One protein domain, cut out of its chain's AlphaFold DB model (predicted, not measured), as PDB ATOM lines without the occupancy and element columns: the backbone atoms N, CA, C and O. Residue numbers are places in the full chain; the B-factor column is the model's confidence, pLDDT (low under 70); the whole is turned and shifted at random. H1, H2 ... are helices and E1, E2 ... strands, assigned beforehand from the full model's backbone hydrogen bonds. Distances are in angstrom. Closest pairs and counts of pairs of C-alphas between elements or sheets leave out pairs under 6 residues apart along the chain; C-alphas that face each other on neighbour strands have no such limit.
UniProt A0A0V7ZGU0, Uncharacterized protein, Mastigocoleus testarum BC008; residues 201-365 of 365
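What this domain is: This is residues 201 to 365 of the 365 residues of an uncharacterized protein of Mastigocoleus testarum BC008 (UniProt A0A0V7ZGU0). An elongated, closed barrel of eight strands makes the core: round the ring run E1, E4, E5, E7, E8, E9, E11, E12 and back to E1. E2 and E6 extend the wall toward one end, where H1 and H2 lie outside the barrel, while the hairpin E10 and E11 reaches toward the opposite end. The printed part has 165 residues, with the named elements E1 H1 E2 E3 E4 E5 E6 E7 E8 E9 E10 E11 H2 E12 along the chain, its neighbour strands antiparallel. The class is mostly strand; the whole is compact, with a radius of gyration of the C-alphas of 15.7 A and spans of 51 by 30 by 28 A.

Where its parts are: The ring holds E1, residues 204 to 211, beginning at C-alpha 204 (519.726, 245.920, 460.678); E4, 238 to 249, 27.8 A long; E5, 254 to 260; E7, 270 to 280, 29.2 A; E8, 287 to 294; E9, 297 to 308, 30.9 A; E11, 320 to 332, 33.6 A; and E12, 354 to 364, 29.2 A, ending at C-alpha 364 (525.715, 244.793, 455.143). Further strands are E2, 225 to 229, E3, 233 to 235, E6, 262 to 267, and E10, 312 to 317. H1 spans 213 to 221 and H2 334 to 344, 15.5 A.

How they stand to each other: E12 and E1 close the ring, with N 208 and O 359 within hydrogen-bond range at 2.8 A. E4 bends by 81 degrees at residue 245; its residues 238 to 243 pair with E1, with N 207 and O 241 at 2.9 A, and its residues 242 to 249 with E5, with N 247 and O 256 at 2.9 A. E3, E4 and E5 form a meander, each strand the antiparallel neighbour of the one before; so do E6, E7, E8 and E9. E5 runs on into E6 at 58 degrees, and E2 is the antiparallel neighbour of E6, with N 227 and O 264 at 2.9 A. H2 is on the barrel at a height over the sheet of 7.5 A; its closest C-alphas to E9 are those of Ala 336 and Leu 304, 5.1 A apart. H1 is on it at 6.9 A; its closest C-alphas to E12 are those of Leu 215 and Ile 355, 5.7 A apart. In H1 and H2 every O i to N i+4 pair is within hydrogen-bond range.

The domain as a whole: The two C-alphas farthest apart, those of Gly 318 and Ser 345, are 52.6 A apart. The printed part has no cut and no long link. The mean pLDDT of the printed part is 90.6, that of E10 is 79, and no printed residue is under 70.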
ATOM      1  N   VAL A 201     529.069 242.608 458.553       87.81
ATOM      2  CA  VAL A 201     528.132 242.661 459.692       87.81
ATOM      3  C   VAL A 201     526.722 243.006 459.224       87.81
ATOM      4  O   VAL A 201     526.537 243.821 458.320       87.81
ATOM      5  N   LEU A 202     525.709 242.441 459.891       89.75
ATOM      6  CA  LEU A 202     524.284 242.667 459.634       89.75
ATOM      7  C   LEU A 202     523.631 243.515 460.745       89.75
ATOM      8  O   LEU A 202     522.912 242.989 461.593       89.75
ATOM      9  N   PRO A 203     523.839 244.845 460.789       83.06
ATOM     10  CA  PRO A 203     523.374 245.676 461.902       83.06
ATOM     11  C   PRO A 203     521.856 245.906 461.923       83.06
ATOM     12  O   PRO A 203     521.326 246.367 462.934       83.06
ATOM     13  N   ALA A 204     521.163 245.694 460.800       86.50
ATOM     14  CA  ALA A 204     519.726 245.920 460.678       86.50
ATOM     15  C   ALA A 204     519.150 245.286 459.406       86.50
ATOM     16  O   ALA A 204     519.853 245.050 458.426       86.50
ATOM     17  N   GLY A 205     517.829 245.128 459.381       90.88
ATOM     18  CA  GLY A 205     517.103 244.623 458.221       90.88
ATOM     19  C   GLY A 205     515.723 244.103 458.592       90.88
ATOM     20  O   GLY A 205     515.225 244.365 459.694       90.88
ATOM     21  N   ARG A 206     515.099 243.379 457.663       93.75
ATOM     22  CA  ARG A 206     513.822 242.700 457.888       93.75
ATOM     23  C   ARG A 206     513.776 241.343 457.216       93.75
ATOM     24  O   ARG A 206     514.264 241.177 456.101       93.75
ATOM     25  N   THR A 207     513.078 240.436 457.878       96.12
ATOM     26  CA  THR A 207     512.650 239.163 457.314       96.12
ATOM     27  C   THR A 207     511.135 239.158 457.220       96.12
ATOM     28  O   THR A 207     510.435 239.438 458.195       96.12
ATOM     29  N   TYR A 208     510.627 238.844 456.038       96.75
ATOM     30  CA  TYR A 208     509.208 238.705 455.754       96.75
ATOM     31  C   TYR A 208     508.901 237.239 455.515       96.75
ATOM     32  O   TYR A 208     509.635 236.588 454.782       96.75
ATOM     33  N   VAL A 209     507.814 236.731 456.086       97.38
ATOM     34  CA  VAL A 209     507.339 235.365 455.843       97.38
ATOM     35  C   VAL A 209     505.894 235.429 455.383       97.38
ATOM     36  O   VAL A 209     505.014 235.820 456.154       97.38
ATOM     37  N   GLU A 210     505.641 235.057 454.133       97.50
ATOM     38  CA  GLU A 210     504.289 234.813 453.636       97.50
ATOM     39  C   GLU A 210     503.823 233.453 454.159       97.50
ATOM     40  O   GLU A 210     504.360 232.411 453.782       97.50
ATOM     41  N   LEU A 211     502.858 233.471 455.079       96.19
ATOM     42  CA  LEU A 211     502.346 232.275 455.739       96.19
ATOM     43  C   LEU A 211     501.529 231.436 454.753       96.19
ATOM     44  O   LEU A 211     500.660 231.953 454.050       96.19
ATOM     45  N   SER A 212     501.784 230.130 454.727       96.50
ATOM     46  CA  SER A 212     501.128 229.223 453.791       96.50
ATOM     47  C   SER A 212     499.638 229.041 454.113       96.50
ATOM     48  O   SER A 212     499.230 228.984 455.278       96.50
ATOM     49  N   ASP A 213     498.813 228.842 453.080       95.12
ATOM     50  CA  ASP A 213     497.405 228.457 453.262       95.12
ATOM     51  C   ASP A 213     497.280 227.165 454.086       95.12
ATOM     52  O   ASP A 213     496.339 227.004 454.862       95.12
ATOM     53  N   SER A 214     498.231 226.236 453.940       93.06
ATOM     54  CA  SER A 214     498.274 224.989 454.710       93.06
ATOM     55  C   SER A 214     498.401 225.255 456.207       93.06
ATOM     56  O   SER A 214     497.650 224.669 456.986       93.06
ATOM     57  N   LEU A 215     499.296 226.163 456.611       93.00
ATOM     58  CA  LEU A 215     499.451 226.571 458.005       93.00
ATOM     59  C   LEU A 215     498.182 227.247 458.523       93.00
ATOM     60  O   LEU A 215     497.672 226.863 459.572       93.00
ATOM     61  N   VAL A 216     497.646 228.216 457.779       92.75
ATOM     62  CA  VAL A 216     496.441 228.955 458.186       92.75
ATOM     63  C   VAL A 216     495.250 228.010 458.376       92.75
ATOM     64  O   VAL A 216     494.537 228.111 459.376       92.75
ATOM     65  N   ASN A 217     495.056 227.058 457.460       93.25
ATOM     66  CA  ASN A 217     493.993 226.060 457.563       93.25
ATOM     67  C   ASN A 217     494.214 225.111 458.748       93.25
ATOM     68  O   ASN A 217     493.276 224.878 459.506       93.25
ATOM     69  N   ALA A 218     495.439 224.615 458.954       92.38
ATOM     70  CA  ALA A 218     495.756 223.733 460.077       92.38
ATOM     71  C   ALA A 218     495.493 224.413 461.429       92.38
ATOM     72  O   ALA A 218     494.843 223.833 462.295       92.38
ATOM     73  N   LEU A 219     495.922 225.669 461.599       92.19
ATOM     74  CA  LEU A 219     495.636 226.446 462.808       92.19
ATOM     75  C   LEU A 219     494.126 226.638 463.014       92.19
ATOM     76  O   LEU A 219     493.632 226.485 464.131       92.19
ATOM     77  N   GLY A 220     493.381 226.909 461.938       93.62
ATOM     78  CA  GLY A 220     491.923 227.024 461.971       93.62
ATOM     79  C   GLY A 220     491.224 225.733 462.406       93.62
ATOM     80  O   GLY A 220     490.363 225.773 463.287       93.62
ATOM     81  N   ASP A 221     491.620 224.592 461.841       94.38
ATOM     82  CA  ASP A 221     491.060 223.274 462.165       94.38
ATOM     83  C   ASP A 221     491.365 222.855 463.613       94.38
ATOM     84  O   ASP A 221     490.531 222.232 464.274       94.38
ATOM     85  N   LEU A 222     492.535 223.244 464.127       92.44
ATOM     86  CA  LEU A 222     492.961 223.005 465.508       92.44
ATOM     87  C   LEU A 222     492.427 224.045 466.505       92.44
ATOM     88  O   LEU A 222     492.642 223.908 467.710       92.44
ATOM     89  N   ASN A 223     491.738 225.086 466.023       93.25
ATOM     90  CA  ASN A 223     491.312 226.237 466.818       93.25
ATOM     91  C   ASN A 223     492.478 226.876 467.609       93.25
ATOM     92  O   ASN A 223     492.313 227.303 468.753       93.25
ATOM     93  N   VAL A 224     493.660 226.924 466.989       93.06
ATOM     94  CA  VAL A 224     494.853 227.603 467.505       93.06
ATOM     95  C   VAL A 224     494.895 229.008 466.914       93.06
ATOM     96  O   VAL A 224     494.830 229.187 465.698       93.06
ATOM     97  N   GLN A 225     495.014 230.024 467.763       92.12
ATOM     98  CA  GLN A 225     495.241 231.397 467.322       92.12
ATOM     99  C   GLN A 225     496.741 231.666 467.244       92.12
ATOM    100  O   GLN A 225     497.468 231.311 468.165       92.12
ATOM    101  N   ALA A 226     497.185 232.319 466.170       91.88
ATOM    102  CA  ALA A 226     498.556 232.791 466.020       91.88
ATOM    103  C   ALA A 226     498.590 234.324 465.992       91.88
ATOM    104  O   ALA A 226     497.868 234.955 465.214       91.88
ATOM    105  N   THR A 227     499.437 234.926 466.822       91.62
ATOM    106  CA  THR A 227     499.676 236.375 466.863       91.62
ATOM    107  C   THR A 227     501.171 236.678 466.865       91.62
ATOM    108  O   THR A 227     501.991 235.809 467.139       91.62
ATOM    109  N   GLY A 228     501.546 237.919 466.547       90.62
ATOM    110  CA  GLY A 228     502.937 238.354 466.669       90.62
ATOM    111  C   GLY A 228     503.354 238.494 468.135       90.62
ATOM    112  O   GLY A 228     502.580 238.996 468.949       90.62
ATOM    113  N   PHE A 229     504.585 238.092 468.439       86.44
ATOM    114  CA  PHE A 229     505.248 238.296 469.726       86.44
ATOM    115  C   PHE A 229     506.324 239.384 469.598       86.44
ATOM    116  O   PHE A 229     506.933 239.544 468.543       86.44
ATOM    117  N   GLY A 230     506.589 240.140 470.667       74.12
ATOM    118  CA  GLY A 230     507.809 240.955 470.784       74.12
ATOM    119  C   GLY A 230     508.103 241.918 469.618       74.12
ATOM    120  O   GLY A 230     509.238 242.019 469.166       74.12
ATOM    121  N   GLY A 231     507.101 242.651 469.125       73.94
ATOM    122  CA  GLY A 231     507.267 243.617 468.028       73.94
ATOM    123  C   GLY A 231     507.098 243.039 466.617       73.94
ATOM    124  O   GLY A 231     507.152 243.806 465.654       73.94
ATOM    125  N   THR A 232     506.830 241.736 466.484       88.06
ATOM    126  CA  THR A 232     506.404 241.120 465.222       88.06
ATOM    127  C   THR A 232     505.038 241.645 464.798       88.06
ATOM    128  O   THR A 232     504.095 241.704 465.590       88.06
ATOM    129  N   HIS A 233     504.917 241.989 463.517       88.62
ATOM    130  CA  HIS A 233     503.656 242.414 462.917       88.62
ATOM    131  C   HIS A 233     503.184 241.355 461.926       88.62
ATOM    132  O   HIS A 233     503.955 240.930 461.073       88.62
ATOM    133  N   ILE A 234     501.910 240.967 462.007       91.94
ATOM    134  CA  ILE A 234     501.279 240.076 461.027       91.94
ATOM    135  C   ILE A 234     500.188 240.864 460.308       91.94
ATOM    136  O   ILE A 234     499.238 241.341 460.932       91.94
ATOM    137  N   CYS A 235     500.326 241.029 458.995       90.50
ATOM    138  CA  CYS A 235     499.384 241.780 458.174       90.50
ATOM    139  C   CYS A 235     499.183 241.080 456.832       90.50
ATOM    140  O   CYS A 235     500.149 240.770 456.145       90.50
ATOM    141  N   ASN A 236     497.924 240.856 456.443       90.38
ATOM    142  CA  ASN A 236     497.559 240.217 455.172       90.38
ATOM    143  C   ASN A 236     498.290 238.883 454.912       90.38
ATOM    144  O   ASN A 236     498.718 238.633 453.793       90.38
ATOM    145  N   GLY A 237     498.450 238.051 455.947       90.81
ATOM    146  CA  GLY A 237     499.138 236.759 455.834       90.81
ATOM    147  C   GLY A 237     500.667 236.841 455.817       90.81
ATOM    148  O   GLY A 237     501.311 235.809 455.703       90.81
ATOM    149  N   VAL A 238     501.254 238.031 455.970       95.75
ATOM    150  CA  VAL A 238     502.707 238.217 456.031       95.75
ATOM    151  C   VAL A 238     503.127 238.566 457.452       95.75
ATOM    152  O   VAL A 238     502.623 239.539 458.020       95.75
ATOM    153  N   ALA A 239     504.048 237.787 458.015       95.94
ATOM    154  CA  ALA A 239     504.735 238.097 459.262       95.94
ATOM    155  C   ALA A 239     506.038 238.862 458.975       95.94
ATOM    156  O   ALA A 239     506.797 238.481 458.088       95.94
ATOM    157  N   ASP A 240     506.283 239.947 459.710       94.62
ATOM    158  CA  ASP A 240     507.462 240.815 459.589       94.62
ATOM    159  C   ASP A 240     508.278 240.769 460.888       94.62
ATOM    160  O   ASP A 240     507.758 241.078 461.970       94.62
ATOM    161  N   PHE A 241     509.550 240.391 460.750       93.12
ATOM    162  CA  PHE A 241     510.534 240.271 461.819       93.12
ATOM    163  C   PHE A 241     511.680 241.258 461.595       93.12
ATOM    164  O   PHE A 241     512.252 241.346 460.507       93.12
ATOM    165  N   LEU A 242     512.036 241.997 462.644       90.75
ATOM    166  CA  LEU A 242     513.178 242.911 462.614       90.75
ATOM    167  C   LEU A 242     514.476 242.124 462.763       90.75
ATOM    168  O   LEU A 242     514.568 241.298 463.664       90.75
ATOM    169  N   ILE A 243     515.478 242.437 461.944       90.62
ATOM    170  CA  ILE A 243     516.847 241.937 462.114       90.62
ATOM    171  C   ILE A 243     517.590 242.892 463.048       90.62
ATOM    172  O   ILE A 243     517.563 244.110 462.830       90.62
ATOM    173  N   THR A 244     518.216 242.347 464.088       86.44
ATOM    174  CA  THR A 244     518.882 243.108 465.162       86.44
ATOM    175  C   THR A 244     520.389 242.901 465.227       86.44
ATOM    176  O   THR A 244     521.072 243.630 465.947       86.44
ATOM    177  N   GLY A 245     520.920 241.945 464.475       88.25
ATOM    178  CA  GLY A 245     522.343 241.657 464.435       88.25
ATOM    179  C   GLY A 245     522.642 240.450 463.565       88.25
ATOM    180  O   GLY A 245     521.739 239.854 462.966       88.25
ATOM    181  N   GLY A 246     523.911 240.064 463.570       91.00
ATOM    182  CA  GLY A 246     524.409 238.919 462.840       91.00
ATOM    183  C   GLY A 246     525.583 239.278 461.953       91.00
ATOM    184  O   GLY A 246     526.011 240.436 461.873       91.00
ATOM    185  N   ALA A 247     526.054 238.272 461.240       91.75
ATOM    186  CA  ALA A 247     527.143 238.396 460.302       91.75
ATOM    187  C   ALA A 247     526.910 237.497 459.100       91.75
ATOM    188  O   ALA A 247     526.114 236.556 459.129       91.75
ATOM    189  N   THR A 248     527.620 237.805 458.031       91.00
ATOM    190  CA  THR A 248     527.618 237.006 456.820       91.00
ATOM    191  C   THR A 248     529.030 236.896 456.275       91.00
ATOM    192  O   THR A 248     529.878 237.738 456.553       91.00
ATOM    193  N   ASP A 249     529.284 235.852 455.508       88.31
ATOM    194  CA  ASP A 249     530.409 235.776 454.599       88.31
ATOM    195  C   ASP A 249     529.822 235.652 453.188       88.31
ATOM    196  O   ASP A 249     529.224 234.645 452.789       88.31
ATOM    197  N   LEU A 250     529.910 236.756 452.446       80.38
ATOM    198  CA  LEU A 250     529.308 236.870 451.121       80.38
ATOM    199  C   LEU A 250     530.010 235.994 450.072       80.38
ATOM    200  O   LEU A 250     529.419 235.739 449.017       80.38
ATOM    201  N   ASP A 251     531.235 235.536 450.340       81.75
ATOM    202  CA  ASP A 251     532.012 234.709 449.421       81.75
ATOM    203  C   ASP A 251     531.671 233.218 449.569       81.75
ATOM    204  O   ASP A 251     531.686 232.484 448.572       81.75
ATOM    205  N   ASN A 252     531.325 232.765 450.779       79.81
ATOM    206  CA  ASN A 252     531.002 231.361 451.063       79.81
ATOM    207  C   ASN A 252     529.516 231.099 451.405       79.81
ATOM    208  O   ASN A 252     529.127 229.942 451.562       79.81
ATOM    209  N   THR A 253     528.675 232.140 451.426       82.81
ATOM    210  CA  THR A 253     527.229 232.109 451.735       82.81
ATOM    211  C   THR A 253     526.872 231.720 453.169       82.81
ATOM    212  O   THR A 253     525.713 231.393 453.440       82.81
ATOM    213  N   GLU A 254     527.826 231.767 454.095       90.12
ATOM    214  CA  GLU A 254     527.556 231.600 455.518       90.12
ATOM    215  C   GLU A 254     526.869 232.844 456.086       90.12
ATOM    216  O   GLU A 254     527.197 233.989 455.762       90.12
ATOM    217  N   VAL A 255     525.864 232.617 456.923       92.06
ATOM    218  CA  VAL A 255     525.062 233.647 457.567       92.06
ATOM    219  C   VAL A 255     524.682 233.195 458.968       92.06
ATOM    220  O   VAL A 255     524.287 232.049 459.194       92.06
ATOM    221  N   GLU A 256     524.702 234.147 459.885       94.44
ATOM    222  CA  GLU A 256     523.955 234.088 461.129       94.44
ATOM    223  C   GLU A 256     523.168 235.388 461.267       94.44
ATOM    224  O   GLU A 256     523.729 236.472 461.118       94.44
ATOM    225  N   ILE A 257     521.861 235.302 461.509       94.81
ATOM    226  CA  ILE A 257     520.972 236.469 461.520       94.81
ATOM    227  C   ILE A 257     520.078 236.418 462.750       94.81
ATOM    228  O   ILE A 257     519.221 235.538 462.865       94.81
ATOM    229  N   PHE A 258     520.229 237.406 463.629       93.38
ATOM    230  CA  PHE A 258     519.411 237.554 464.828       93.38
ATOM    231  C   PHE A 258     518.171 238.379 464.528       93.38
ATOM    232  O   PHE A 258     518.239 239.449 463.917       93.38
ATOM    233  N   HIS A 259     517.033 237.888 465.004       91.50
ATOM    234  CA  HIS A 259     515.760 238.563 464.870       91.50
ATOM    235  C   HIS A 259     515.200 238.959 466.222       91.50
ATOM    236  O   HIS A 259     515.381 238.284 467.234       91.50
ATOM    237  N   LYS A 260     514.405 240.022 466.190       84.62
ATOM    238  CA  LYS A 260     513.540 240.420 467.287       84.62
ATOM    239  C   LYS A 260     512.100 239.998 467.033       84.62
ATOM    240  O   LYS A 260     511.570 240.141 465.929       84.62
ATOM    241  N   GLY A 261     511.460 239.593 468.123       84.88
ATOM    242  CA  GLY A 261     510.059 239.221 468.158       84.88
ATOM    243  C   GLY A 261     509.876 237.722 468.060       84.88
ATOM    244  O   GLY A 261     510.711 236.955 468.533       84.88
ATOM    245  N   GLY A 262     508.746 237.315 467.504       90.31
ATOM    246  CA  GLY A 262     508.360 235.921 467.473       90.31
ATOM    247  C   GLY A 262     506.897 235.711 467.117       90.31
ATOM    248  O   GLY A 262     506.214 236.606 466.610       90.31
ATOM    249  N   LEU A 263     506.403 234.524 467.435       92.75
ATOM    250  CA  LEU A 263     505.015 234.126 467.257       92.75
ATOM    251  C   LEU A 263     504.466 233.553 468.562       92.75
ATOM    252  O   LEU A 263     505.119 232.741 469.209       92.75
ATOM    253  N   THR A 264     503.246 233.947 468.901       91.88
ATOM    254  CA  THR A 264     502.468 233.385 470.006       91.88
ATOM    255  C   THR A 264     501.378 232.497 469.432       91.88
ATOM    256  O   THR A 264     500.589 232.954 468.603       91.88
ATOM    257  N   PHE A 265     501.308 231.252 469.893       93.12
ATOM    258  CA  PHE A 265     500.251 230.299 469.578       93.12
ATOM    259  C   PHE A 265     499.419 230.023 470.826       93.12
ATOM    260  O   PHE A 265     499.964 229.643 471.861       93.12
ATOM    261  N   THR A 266     498.100 230.185 470.732       93.38
ATOM    262  CA  THR A 266     497.184 229.981 471.863       93.38
ATOM    263  C   THR A 266     496.028 229.057 471.509       93.38
ATOM    264  O   THR A 266     495.402 229.184 470.455       93.38
ATOM    265  N   THR A 267     495.712 228.131 472.412       93.25
ATOM    266  CA  THR A 267     494.486 227.326 472.359       93.25
ATOM    267  C   THR A 267     494.034 226.958 473.767       93.25
ATOM    268  O   THR A 267     494.801 226.426 474.569       93.25
ATOM    269  N   GLY A 268     492.781 227.272 474.101       91.38
ATOM    270  CA  GLY A 268     492.282 227.126 475.469       91.38
ATOM    271  C   GLY A 268     493.140 227.910 476.468       91.38
ATOM    272  O   GLY A 268     493.289 229.119 476.320       91.38
ATOM    273  N   ASP A 269     493.696 227.202 477.452       90.88
ATOM    274  CA  ASP A 269     494.583 227.755 478.486       90.88
ATOM    275  C   ASP A 269     496.078 227.560 478.156       90.88
ATOM    276  O   ASP A 269     496.932 227.824 478.996       90.88
ATOM    277  N   THR A 270     496.403 227.029 476.974       92.00
ATOM    278  CA  THR A 270     497.783 226.769 476.546       92.00
ATOM    279  C   THR A 270     498.297 227.907 475.679       92.00
ATOM    280  O   THR A 270     497.683 228.232 474.659       92.00
ATOM    281  N   GLU A 271     499.446 228.457 476.059       91.31
ATOM    282  CA  GLU A 271     500.200 229.447 475.293       91.31
ATOM    283  C   GLU A 271     501.621 228.944 475.010       91.31
ATOM    284  O   GLU A 271     502.314 228.451 475.904       91.31
ATOM    285  N   VAL A 272     502.055 229.091 473.758       92.06
ATOM    286  CA  VAL A 272     503.429 228.837 473.317       92.06
ATOM    287  C   VAL A 272     503.949 230.066 472.593       92.06
ATOM    288  O   VAL A 272     503.399 230.456 471.565       92.06
ATOM    289  N   ASN A 273     505.041 230.634 473.090       90.88
ATOM    290  CA  ASN A 273     505.774 231.701 472.428       90.88
ATOM    291  C   ASN A 273     507.043 231.115 471.798       90.88
ATOM    292  O   ASN A 273     507.851 230.483 472.479       90.88
ATOM    293  N   LEU A 274     507.196 231.313 470.491       93.12
ATOM    294  CA  LEU A 274     508.421 231.040 469.745       93.12
ATOM    295  C   LEU A 274     509.100 232.380 469.476       93.12
ATOM    296  O   LEU A 274     508.518 233.210 468.779       93.12
ATOM    297  N   THR A 275     510.280 232.614 470.040       90.94
ATOM    298  CA  THR A 275     510.913 233.943 470.088       90.94
ATOM    299  C   THR A 275     512.389 233.885 469.704       90.94
ATOM    300  O   THR A 275     512.942 232.800 469.518       90.94
ATOM    301  N   ASP A 276     513.020 235.057 469.571       87.38
ATOM    302  CA  ASP A 276     514.476 235.210 469.399       87.38
ATOM    303  C   ASP A 276     515.028 234.359 468.248       87.38
ATOM    304  O   ASP A 276     515.971 233.576 468.408       87.38
ATOM    305  N   PHE A 277     514.381 234.474 467.085       94.94
ATOM    306  CA  PHE A 277     514.719 233.655 465.929       94.94
ATOM    307  C   PHE A 277     516.137 233.930 465.433       94.94
ATOM    308  O   PHE A 277     516.523 235.079 465.205       94.94
ATOM    309  N   VAL A 278     516.883 232.854 465.197       95.38
ATOM    310  CA  VAL A 278     518.220 232.896 464.605       95.38
ATOM    311  C   VAL A 278     518.217 232.049 463.346       95.38
ATOM    312  O   VAL A 278     517.975 230.844 463.422       95.38
ATOM    313  N   ILE A 279     518.478 232.677 462.200       96.00
ATOM    314  CA  ILE A 279     518.798 231.963 460.959       96.00
ATOM    315  C   ILE A 279     520.293 231.668 460.991       96.00
ATOM    316  O   ILE A 279     521.065 232.598 461.199       96.00
ATOM    317  N   ASN A 280     520.693 230.417 460.788       94.44
ATOM    318  CA  ASN A 280     522.094 230.007 460.754       94.44
ATOM    319  C   ASN A 280     522.327 228.929 459.687       94.44
ATOM    320  O   ASN A 280     521.529 228.000 459.568       94.44
ATOM    321  N   ASN A 281     523.441 229.018 458.967       93.00
ATOM    322  CA  ASN A 281     523.992 227.918 458.165       93.00
ATOM    323  C   ASN A 281     525.512 227.745 458.345       93.00
ATOM    324  O   ASN A 281     526.148 227.053 457.553       93.00
ATOM    325  N   VAL A 282     526.104 228.352 459.377       91.25
ATOM    326  CA  VAL A 282     527.512 228.131 459.720       91.25
ATOM    327  C   VAL A 282     527.682 226.678 460.173       91.25
ATOM    328  O   VAL A 282     526.989 226.234 461.093       91.25
ATOM    329  N   ASP A 283     528.583 225.942 459.515       86.75
ATOM    330  CA  ASP A 283     528.887 224.515 459.736       86.75
ATOM    331  C   ASP A 283     527.710 223.526 459.593       86.75
ATOM    332  O   ASP A 283     527.840 222.343 459.934       86.75
ATOM    333  N   SER A 284     526.549 223.960 459.094       89.06
ATOM    334  CA  SER A 284     525.357 223.113 459.011       89.06
ATOM    335  C   SER A 284     524.447 223.461 457.840       89.06
ATOM    336  O   SER A 284     524.553 224.518 457.226       89.06
ATOM    337  N   GLU A 285     523.488 222.577 457.560       92.25
ATOM    338  CA  GLU A 285     522.363 222.932 456.692       92.25
ATOM    339  C   GLU A 285     521.622 224.162 457.259       92.25
ATOM    340  O   GLU A 285     521.571 224.324 458.488       92.25
ATOM    341  N   PRO A 286     521.046 225.020 456.396       94.50
ATOM    342  CA  PRO A 286     520.344 226.212 456.842       94.50
ATOM    343  C   PRO A 286     519.145 225.896 457.738       94.50
ATOM    344  O   PRO A 286     518.238 225.146 457.378       94.50
ATOM    345  N   VAL A 287     519.120 226.525 458.908       96.31
ATOM    346  CA  VAL A 287     518.106 226.300 459.935       96.31
ATOM    347  C   VAL A 287     517.690 227.620 460.571       96.31
ATOM    348  O   VAL A 287     518.501 228.528 460.754       96.31
ATOM    349  N   LEU A 288     516.418 227.723 460.942       97.19
ATOM    350  CA  LEU A 288     515.921 228.744 461.853       97.19
ATOM    351  C   LEU A 288     515.689 228.104 463.218       97.19
ATOM    352  O   LEU A 288     514.861 227.203 463.366       97.19
ATOM    353  N   THR A 289     516.414 228.580 464.222       96.50
ATOM    354  CA  THR A 289     516.223 228.189 465.623       96.50
ATOM    355  C   THR A 289     515.478 229.282 466.372       96.50
ATOM    356  O   THR A 289     515.487 230.440 465.961       96.50
ATOM    357  N   GLY A 290     514.840 228.936 467.482       94.75
ATOM    358  CA  GLY A 290     514.233 229.932 468.356       94.75
ATOM    359  C   GLY A 290     514.069 229.429 469.773       94.75
ATOM    360  O   GLY A 290     514.098 228.221 470.037       94.75
ATOM    361  N   THR A 291     513.890 230.383 470.674       91.31
ATOM    362  CA  THR A 291     513.537 230.134 472.063       91.31
ATOM    363  C   THR A 291     512.071 229.719 472.154       91.31
ATOM    364  O   THR A 291     511.203 230.306 471.510       91.31
ATOM    365  N   VAL A 292     511.789 228.711 472.976       90.38
ATOM    366  CA  VAL A 292     510.441 228.217 473.255       90.38
ATOM    367  C   VAL A 292     510.078 228.537 474.696       90.38
ATOM    368  O   VAL A 292     510.740 228.076 475.630       90.38
ATOM    369  N   ILE A 293     508.991 229.281 474.870       88.06
ATOM    370  CA  ILE A 293     508.382 229.572 476.166       88.06
ATOM    371  C   ILE A 293     506.982 228.963 476.154       88.06
ATOM    372  O   ILE A 293     506.185 229.265 475.269       88.06
ATOM    373  N   ALA A 294     506.683 228.091 477.111       88.38
ATOM    374  CA  ALA A 294     505.381 227.442 477.226       88.38
ATOM    375  C   ALA A 294     504.753 227.808 478.569       88.38
ATOM    376  O   ALA A 294     505.327 227.501 479.612       88.38
ATOM    377  N   ASN A 295     503.580 228.448 478.536       86.62
ATOM    378  CA  ASN A 295     502.873 228.948 479.723       86.62
ATOM    379  C   ASN A 295     503.822 229.693 480.688       86.62
ATOM    380  O   ASN A 295     504.003 229.280 481.833       86.62
ATOM    381  N   ASP A 296     504.485 230.734 480.177       83.31
ATOM    382  CA  ASP A 296     505.446 231.591 480.894       83.31
ATOM    383  C   ASP A 296     506.733 230.908 481.393       83.31
ATOM    384  O   ASP A 296     507.559 231.548 482.038       83.31
ATOM    385  N   SER A 297     506.952 229.627 481.078       85.31
ATOM    386  CA  SER A 297     508.175 228.902 481.447       85.31
ATOM    387  C   SER A 297     509.130 228.786 480.262       85.31
ATOM    388  O   SER A 297     508.750 228.281 479.201       85.31
ATOM    389  N   LEU A 298     510.385 229.206 480.446       87.12
ATOM    390  CA  LEU A 298     511.434 229.073 479.432       87.12
ATOM    391  C   LEU A 298     511.843 227.605 479.287       87.12
ATOM    392  O   LEU A 298     512.495 227.027 480.160       87.12
ATOM    393  N   VAL A 299     511.486 227.003 478.156       87.94
ATOM    394  CA  VAL A 299     511.716 225.581 477.906       87.94
ATOM    395  C   VAL A 299     513.138 225.368 477.398       87.94
ATOM    396  O   VAL A 299     513.965 224.789 478.100       87.94
ATOM    397  N   THR A 300     513.443 225.827 476.184       91.19
ATOM    398  CA  THR A 300     514.730 225.588 475.512       91.19
ATOM    399  C   THR A 300     514.850 226.426 474.235       91.19
ATOM    400  O   THR A 300     513.869 227.027 473.800       91.19
ATOM    401  N   ARG A 301     516.023 226.402 473.595       92.69
ATOM    402  CA  ARG A 301     516.185 226.667 472.160       92.69
ATOM    403  C   ARG A 301     516.046 225.366 471.383       92.69
ATOM    404  O   ARG A 301     516.595 224.357 471.821       92.69
ATOM    405  N   ILE A 302     515.365 225.382 470.241       94.00
ATOM    406  CA  ILE A 302     515.362 224.250 469.297       94.00
ATOM    407  C   ILE A 302     515.414 224.730 467.843       94.00
ATOM    408  O   ILE A 302     515.001 225.859 467.557       94.00
ATOM    409  N   PRO A 303     515.860 223.873 466.906       96.19
ATOM    410  CA  PRO A 303     515.534 223.996 465.490       96.19
ATOM    411  C   PRO A 303     514.019 224.071 465.304       96.19
ATOM    412  O   PRO A 303     513.304 223.118 465.618       96.19
ATOM    413  N   LEU A 304     513.523 225.195 464.798       96.88
ATOM    414  CA  LEU A 304     512.104 225.395 464.516       96.88
ATOM    415  C   LEU A 304     511.781 225.058 463.067       96.88
ATOM    416  O   LEU A 304     510.822 224.331 462.804       96.88
ATOM    417  N   PHE A 305     512.605 225.559 462.148       97.38
ATOM    418  CA  PHE A 305     512.366 225.413 460.722       97.38
ATOM    419  C   PHE A 305     513.635 225.042 459.970       97.38
ATOM    420  O   PHE A 305     514.681 225.654 460.177       97.38
ATOM    421  N   ASP A 306     513.513 224.077 459.071       97.06
ATOM    422  CA  ASP A 306     514.513 223.803 458.047       97.06
ATOM    423  C   ASP A 306     514.318 224.824 456.918       97.06
ATOM    424  O   ASP A 306     513.179 225.103 456.514       97.06
ATOM    425  N   LEU A 307     515.417 225.413 456.441       95.75
ATOM    426  CA  LEU A 307     515.395 226.455 455.420       95.75
ATOM    427  C   LEU A 307     516.043 225.965 454.128       95.75
ATOM    428  O   LEU A 307     517.091 225.326 454.137       95.75
ATOM    429  N   GLU A 308     515.456 226.342 452.999       90.00
ATOM    430  CA  GLU A 308     516.038 226.087 451.681       90.00
ATOM    431  C   GLU A 308     516.540 227.407 451.090       90.00
ATOM    432  O   GLU A 308     515.777 228.196 450.529       90.00
ATOM    433  N   LEU A 309     517.841 227.671 451.240       83.75
ATOM    434  CA  LEU A 309     518.493 228.868 450.703       83.75
ATOM    435  C   LEU A 309     518.848 228.670 449.219       83.75
ATOM    436  O   LEU A 309     520.015 228.572 448.851       83.75
ATOM    437  N   GLU A 310     517.841 228.581 448.349       77.06
ATOM    438  CA  GLU A 310     518.073 228.387 446.907       77.06
ATOM    439  C   GLU A 310     518.573 229.659 446.203       77.06
ATOM    440  O   GLU A 310     519.287 229.578 445.202       77.06
ATOM    441  N   ASN A 311     518.216 230.839 446.726       75.81
ATOM    442  CA  ASN A 311     518.535 232.130 446.119       75.81
ATOM    443  C   ASN A 311     519.183 233.072 447.140       75.81
ATOM    444  O   ASN A 311     518.535 233.970 447.680       75.81
ATOM    445  N   VAL A 312     520.479 232.864 447.383       80.69
ATOM    446  CA  VAL A 312     521.331 233.802 448.125       80.69
ATOM    447  C   VAL A 312     521.923 234.805 447.140       80.69
ATOM    448  O   VAL A 312     522.610 234.425 446.188       80.69
ATOM    449  N   GLY A 313     521.655 236.090 447.343       80.69
ATOM    450  CA  GLY A 313     522.194 237.154 446.511       80.69
ATOM    451  C   GLY A 313     522.542 238.403 447.302       80.69
ATOM    452  O   GLY A 313     522.258 238.533 448.491       80.69
ATOM    453  N   THR A 314     523.151 239.361 446.608       83.44
ATOM    454  CA  THR A 314     523.389 240.700 447.142       83.44
ATOM    455  C   THR A 314     522.752 241.754 446.248       83.44
ATOM    456  O   THR A 314     522.795 241.695 445.015       83.44
ATOM    457  N   LYS A 315     522.141 242.757 446.878       81.50
ATOM    458  CA  LYS A 315     521.614 243.952 446.220       81.50
ATOM    459  C   LYS A 315     522.508 245.134 446.566       81.50
ATOM    460  O   LYS A 315     522.453 245.656 447.673       81.50
ATOM    461  N   THR A 316     523.290 245.615 445.604       79.25
ATOM    462  CA  THR A 316     524.107 246.823 445.793       79.25
ATOM    463  C   THR A 316     523.418 248.053 445.206       79.25
ATOM    464  O   THR A 316     523.047 248.083 444.028       79.25
ATOM    465  N   LYS A 317     523.284 249.117 446.003       70.94
ATOM    466  CA  LYS A 317     522.788 250.425 445.558       70.94
ATOM    467  C   LYS A 317     523.718 251.546 446.019       70.94
ATOM    468  O   LYS A 317     523.579 252.102 447.106       70.94
ATOM    469  N   GLY A 318     524.622 251.955 445.130       76.62
ATOM    470  CA  GLY A 318     525.625 252.972 445.445       76.62
ATOM    471  C   GLY A 318     526.721 252.385 446.330       76.62
ATOM    472  O   GLY A 318     527.391 251.459 445.897       76.62
ATOM    473  N   ILE A 319     526.892 252.934 447.536       71.50
ATOM    474  CA  ILE A 319     527.852 252.441 448.544       71.50
ATOM    475  C   ILE A 319     527.228 251.447 449.535       71.50
ATOM    476  O   ILE A 319     527.900 251.028 450.465       71.50
ATOM    477  N   PHE A 320     525.941 251.136 449.379       76.75
ATOM    478  CA  PHE A 320     525.209 250.245 450.271       76.75
ATOM    479  C   PHE A 320     525.065 248.872 449.622       76.75
ATOM    480  O   PHE A 320     524.645 248.796 448.461       76.75
ATOM    481  N   THR A 321     525.376 247.826 450.378       86.62
ATOM    482  CA  THR A 321     525.147 246.428 450.009       86.62
ATOM    483  C   THR A 321     524.112 245.848 450.958       86.62
ATOM    484  O   THR A 321     524.166 246.086 452.161       86.62
ATOM    485  N   ASN A 322     523.163 245.103 450.402       89.12
ATOM    486  CA  ASN A 322     522.210 244.330 451.175       89.12
ATOM    487  C   ASN A 322     522.382 242.847 450.850       89.12
ATOM    488  O   ASN A 322     522.508 242.497 449.673       89.12
ATOM    489  N   LEU A 323     522.342 242.006 451.878       90.56
ATOM    490  CA  LEU A 323     522.083 240.581 451.749       90.56
ATOM    491  C   LEU A 323     520.603 240.415 451.395       90.56
ATOM    492  O   LEU A 323     519.730 240.958 452.075       90.56
ATOM    493  N   ASP A 324     520.340 239.698 450.312       91.44
ATOM    494  CA  ASP A 324     518.999 239.457 449.799       91.44
ATOM    495  C   ASP A 324     518.800 237.957 449.617       91.44
ATOM    496  O   ASP A 324     519.384 237.345 448.719       91.44
ATOM    497  N   LEU A 325     517.981 237.372 450.488       92.31
ATOM    498  CA  LEU A 325     517.546 235.983 450.375       92.31
ATOM    499  C   LEU A 325     516.100 236.000 449.897       92.31
ATOM    500  O   LEU A 325     515.246 236.592 450.555       92.31
ATOM    501  N   THR A 326     515.813 235.376 448.759       92.44
ATOM    502  CA  THR A 326     514.457 235.354 448.190       92.44
ATOM    503  C   THR A 326     513.953 233.937 448.012       92.44
ATOM    504  O   THR A 326     514.730 233.022 447.750       92.44
ATOM    505  N   ASP A 327     512.634 233.772 448.088       93.06
ATOM    506  CA  ASP A 327     511.965 232.488 447.872       93.06
ATOM    507  C   ASP A 327     512.507 231.373 448.787       93.06
ATOM    508  O   ASP A 327     512.630 230.221 448.379       93.06
ATOM    509  N   VAL A 328     512.848 231.718 450.035       95.50
ATOM    510  CA  VAL A 328     513.350 230.756 451.022       95.50
ATOM    511  C   VAL A 328     512.174 229.949 451.553       95.50
ATOM    512  O   VAL A 328     511.317 230.493 452.251       95.50
ATOM    513  N   ASN A 329     512.109 228.656 451.250       95.12
ATOM    514  CA  ASN A 329     511.070 227.806 451.830       95.12
ATOM    515  C   ASN A 329     511.332 227.611 453.323       95.12
ATOM    516  O   ASN A 329     512.458 227.321 453.731       95.12
ATOM    517  N   VAL A 330     510.278 227.764 454.126       97.00
ATOM    518  CA  VAL A 330     510.311 227.579 455.577       97.00
ATOM    519  C   VAL A 330     509.494 226.339 455.909       97.00
ATOM    520  O   VAL A 330     508.265 226.339 455.792       97.00
ATOM    521  N   ASN A 331     510.170 225.274 456.326       96.94
ATOM    522  CA  ASN A 331     509.545 223.986 456.600       96.94
ATOM    523  C   ASN A 331     509.689 223.621 458.075       96.94
ATOM    524  O   ASN A 331     510.746 223.803 458.660       96.94
ATOM    525  N   LEU A 332     508.634 223.092 458.692       96.75
ATOM    526  CA  LEU A 332     508.658 222.697 460.099       96.75
ATOM    527  C   LEU A 332     509.669 221.574 460.349       96.75
ATOM    528  O   LEU A 332     509.608 220.531 459.693       96.75
ATOM    529  N   SER A 333     510.552 221.760 461.331       97.00
ATOM    530  CA  SER A 333     511.514 220.729 461.725       97.00
ATOM    531  C   SER A 333     510.813 219.552 462.422       97.00
ATOM    532  O   SER A 333     509.703 219.674 462.951       97.00
ATOM    533  N   GLU A 334     511.468 218.390 462.478       95.81
ATOM    534  CA  GLU A 334     510.953 217.232 463.229       95.81
ATOM    535  C   GLU A 334     510.804 217.526 464.731       95.81
ATOM    536  O   GLU A 334     509.805 217.145 465.353       95.81
ATOM    537  N   GLN A 335     511.775 218.239 465.310       94.12
ATOM    538  CA  GLN A 335     511.769 218.587 466.731       94.12
ATOM    539  C   GLN A 335     510.619 219.541 467.060       94.12
ATOM    540  O   GLN A 335     509.893 219.317 468.027       94.12
ATOM    541  N   ALA A 336     510.404 220.560 466.225       93.38
ATOM    542  CA  ALA A 336     509.323 221.517 466.412       93.38
ATOM    543  C   ALA A 336     507.949 220.886 466.188       93.38
ATOM    544  O   ALA A 336     507.039 221.121 466.979       93.38
ATOM    545  N   ALA A 337     507.795 220.033 465.169       93.62
ATOM    546  CA  ALA A 337     506.555 219.293 464.951       93.62
ATOM    547  C   ALA A 337     506.189 218.430 466.165       93.62
ATOM    548  O   ALA A 337     505.046 218.459 466.620       93.62
ATOM    549  N   THR A 338     507.168 217.709 466.718       92.38
ATOM    550  CA  THR A 338     506.985 216.897 467.930       92.38
ATOM    551  C   THR A 338     506.594 217.771 469.118       92.38
ATOM    552  O   THR A 338     505.582 217.503 469.759       92.38
ATOM    553  N   ALA A 339     507.327 218.860 469.363       89.19
ATOM    554  CA  ALA A 339     507.049 219.768 470.471       89.19
ATOM    555  C   ALA A 339     505.646 220.398 470.383       89.19
ATOM    556  O   ALA A 339     504.919 220.418 471.374       89.19
ATOM    557  N   LEU A 340     505.229 220.874 469.204       88.31
ATOM    558  CA  LEU A 340     503.904 221.471 469.010       88.31
ATOM    559  C   LEU A 340     502.782 220.441 469.189       88.31
ATOM    560  O   LEU A 340     501.772 220.737 469.830       88.31
ATOM    561  N   ASN A 341     502.960 219.231 468.655       90.25
ATOM    562  CA  ASN A 341     502.015 218.129 468.833       90.25
ATOM    563  C   ASN A 341     501.861 217.748 470.312       90.25
ATOM    564  O   ASN A 341     500.734 217.610 470.790       90.25
ATOM    565  N   ASP A 342     502.971 217.641 471.044       88.81
ATOM    566  CA  ASP A 342     502.966 217.310 472.469       88.81
ATOM    567  C   ASP A 342     502.273 218.402 473.296       88.81
ATOM    568  O   ASP A 342     501.398 218.101 474.113       88.81
ATOM    569  N   VAL A 343     502.606 219.676 473.056       86.50
ATOM    570  CA  VAL A 343     502.041 220.802 473.814       86.50
ATOM    571  C   VAL A 343     500.547 220.971 473.545       86.50
ATOM    572  O   VAL A 343     499.771 221.140 474.486       86.50
ATOM    573  N   PHE A 344     500.115 220.878 472.287       84.88
ATOM    574  CA  PHE A 344     498.699 221.021 471.940       84.88
ATOM    575  C   PHE A 344     497.899 219.721 472.060       84.88
ATOM    576  O   PHE A 344     496.676 219.750 471.920       84.88
ATOM    577  N   SER A 345     498.551 218.594 472.363       88.94
ATOM    578  CA  SER A 345     497.935 217.260 472.393       88.94
ATOM    579  C   SER A 345     497.238 216.898 471.070       88.94
ATOM    580  O   SER A 345     496.089 216.445 471.056       88.94
ATOM    581  N   VAL A 346     497.942 217.109 469.955       88.81
ATOM    582  CA  VAL A 346     497.484 216.861 468.574       88.81
ATOM    583  C   VAL A 346     498.506 216.013 467.810       88.81
ATOM    584  O   VAL A 346     499.605 215.774 468.292       88.81
ATOM    585  N   ASP A 347     498.154 215.550 466.613       90.50
ATOM    586  CA  ASP A 347     499.036 214.810 465.693       90.50
ATOM    587  C   ASP A 347     499.088 215.450 464.290       90.50
ATOM    588  O   ASP A 347     499.423 214.804 463.298       90.50
ATOM    589  N   ALA A 348     498.730 216.733 464.207       88.44
ATOM    590  CA  ALA A 348     498.531 217.450 462.951       88.44
ATOM    591  C   ALA A 348     499.832 217.962 462.317       88.44
ATOM    592  O   ALA A 348     499.895 218.133 461.097       88.44
ATOM    593  N   PHE A 349     500.865 218.220 463.121       90.69
ATOM    594  CA  PHE A 349     502.139 218.735 462.631       90.69
ATOM    595  C   PHE A 349     503.088 217.592 462.269       90.69
ATOM    596  O   PHE A 349     503.159 216.574 462.953       90.69
ATOM    597  N   SER A 350     503.842 217.758 461.185       95.44
ATOM    598  CA  SER A 350     504.851 216.793 460.742       95.44
ATOM    599  C   SER A 350     506.098 217.519 460.251       95.44
ATOM    600  O   SER A 350     506.024 218.680 459.853       95.44
ATOM    601  N   SER A 351     507.245 216.839 460.294       96.81
ATOM    602  CA  SER A 351     508.469 217.347 459.669       96.81
ATOM    603  C   SER A 351     508.228 217.621 458.181       96.81
ATOM    604  O   SER A 351     507.541 216.848 457.507       96.81
ATOM    605  N   GLY A 352     508.762 218.733 457.680       96.19
ATOM    606  CA  GLY A 352     508.544 219.184 456.308       96.19
ATOM    607  C   GLY A 352     507.192 219.869 456.083       96.19
ATOM    608  O   GLY A 352     506.845 220.171 454.943       96.19
ATOM    609  N   PHE A 353     506.396 220.106 457.134       96.06
ATOM    610  CA  PHE A 353     505.153 220.862 456.999       96.06
ATOM    611  C   PHE A 353     505.466 222.296 456.556       96.06
ATOM    612  O   PHE A 353     506.174 223.022 457.249       96.06
ATOM    613  N   ASN A 354     504.930 222.702 455.404       95.56
ATOM    614  CA  ASN A 354     505.198 224.013 454.821       95.56
ATOM    615  C   ASN A 354     504.586 225.135 455.675       95.56
ATOM    616  O   ASN A 354     503.361 225.283 455.743       95.56
ATOM    617  N   ILE A 355     505.444 225.951 456.280       95.94
ATOM    618  CA  ILE A 355     505.064 227.118 457.079       95.94
ATOM    619  C   ILE A 355     504.828 228.326 456.181       95.94
ATOM    620  O   ILE A 355     503.879 229.078 456.407       95.94
ATOM    621  N   GLY A 356     505.644 228.491 455.146       96.38
ATOM    622  CA  GLY A 356     505.549 229.609 454.226       96.38
ATOM    623  C   GLY A 356     506.806 229.805 453.394       96.38
ATOM    624  O   GLY A 356     507.702 228.959 453.357       96.38
ATOM    625  N   THR A 357     506.870 230.968 452.759       97.00
ATOM    626  CA  THR A 357     508.032 231.411 451.989       97.00
ATOM    627  C   THR A 357     508.554 232.713 452.572       97.00
ATOM    628  O   THR A 357     507.784 233.640 452.839       97.00
ATOM    629  N   ALA A 358     509.862 232.777 452.791       97.25
ATOM    630  CA  ALA A 358     510.534 233.902 453.400       97.25
ATOM    631  C   ALA A 358     511.349 234.724 452.395       97.25
ATOM    632  O   ALA A 358     511.877 234.219 451.401       97.25
ATOM    633  N   GLN A 359     511.471 236.009 452.709       96.12
ATOM    634  CA  GLN A 359     512.419 236.933 452.111       96.12
ATOM    635  C   GLN A 359     513.206 237.629 453.221       96.12
ATOM    636  O   GLN A 359     512.603 238.163 454.151       96.12
ATOM    637  N   VAL A 360     514.528 237.683 453.090       95.31
ATOM    638  CA  VAL A 360     515.426 238.417 453.990       95.31
ATOM    639  C   VAL A 360     516.036 239.584 453.225       95.31
ATOM    640  O   VAL A 360     516.600 239.387 452.154       95.31
ATOM    641  N   ASP A 361     515.923 240.788 453.779       93.75
ATOM    642  CA  ASP A 361     516.580 242.004 453.291       93.75
ATOM    643  C   ASP A 361     517.364 242.630 454.452       93.75
ATOM    644  O   ASP A 361     516.790 243.277 455.338       93.75
ATOM    645  N   ALA A 362     518.676 242.389 454.473       91.75
ATOM    646  CA  ALA A 362     519.565 242.822 455.545       91.75
ATOM    647  C   ALA A 362     520.650 243.758 455.020       91.75
ATOM    648  O   ALA A 362     521.239 243.523 453.970       91.75
ATOM    649  N   PHE A 363     520.917 244.833 455.754       89.12
ATOM    650  CA  PHE A 363     521.994 245.757 455.426       89.12
ATOM    651  C   PHE A 363     523.343 245.138 455.799       89.12
ATOM    652  O   PHE A 363     523.445 244.553 456.871       89.12
ATOM    653  N   VAL A 364     524.348 245.293 454.937       87.62
ATOM    654  CA  VAL A 364     525.715 244.793 455.143       87.62
ATOM    655  C   VAL A 364     526.674 245.979 455.264       87.62
ATOM    656  O   VAL A 364     526.598 246.905 454.442       87.62
ATOM    657  N   VAL A 365     527.546 245.963 456.278       81.75
ATOM    658  CA  VAL A 365     528.582 246.989 456.523       81.75
ATOM    659  C   VAL A 365     529.979 246.424 456.630       81.75
ATOM    660  O   VAL A 365     530.105 245.313 457.194       81.75
TER     661      VAL A 365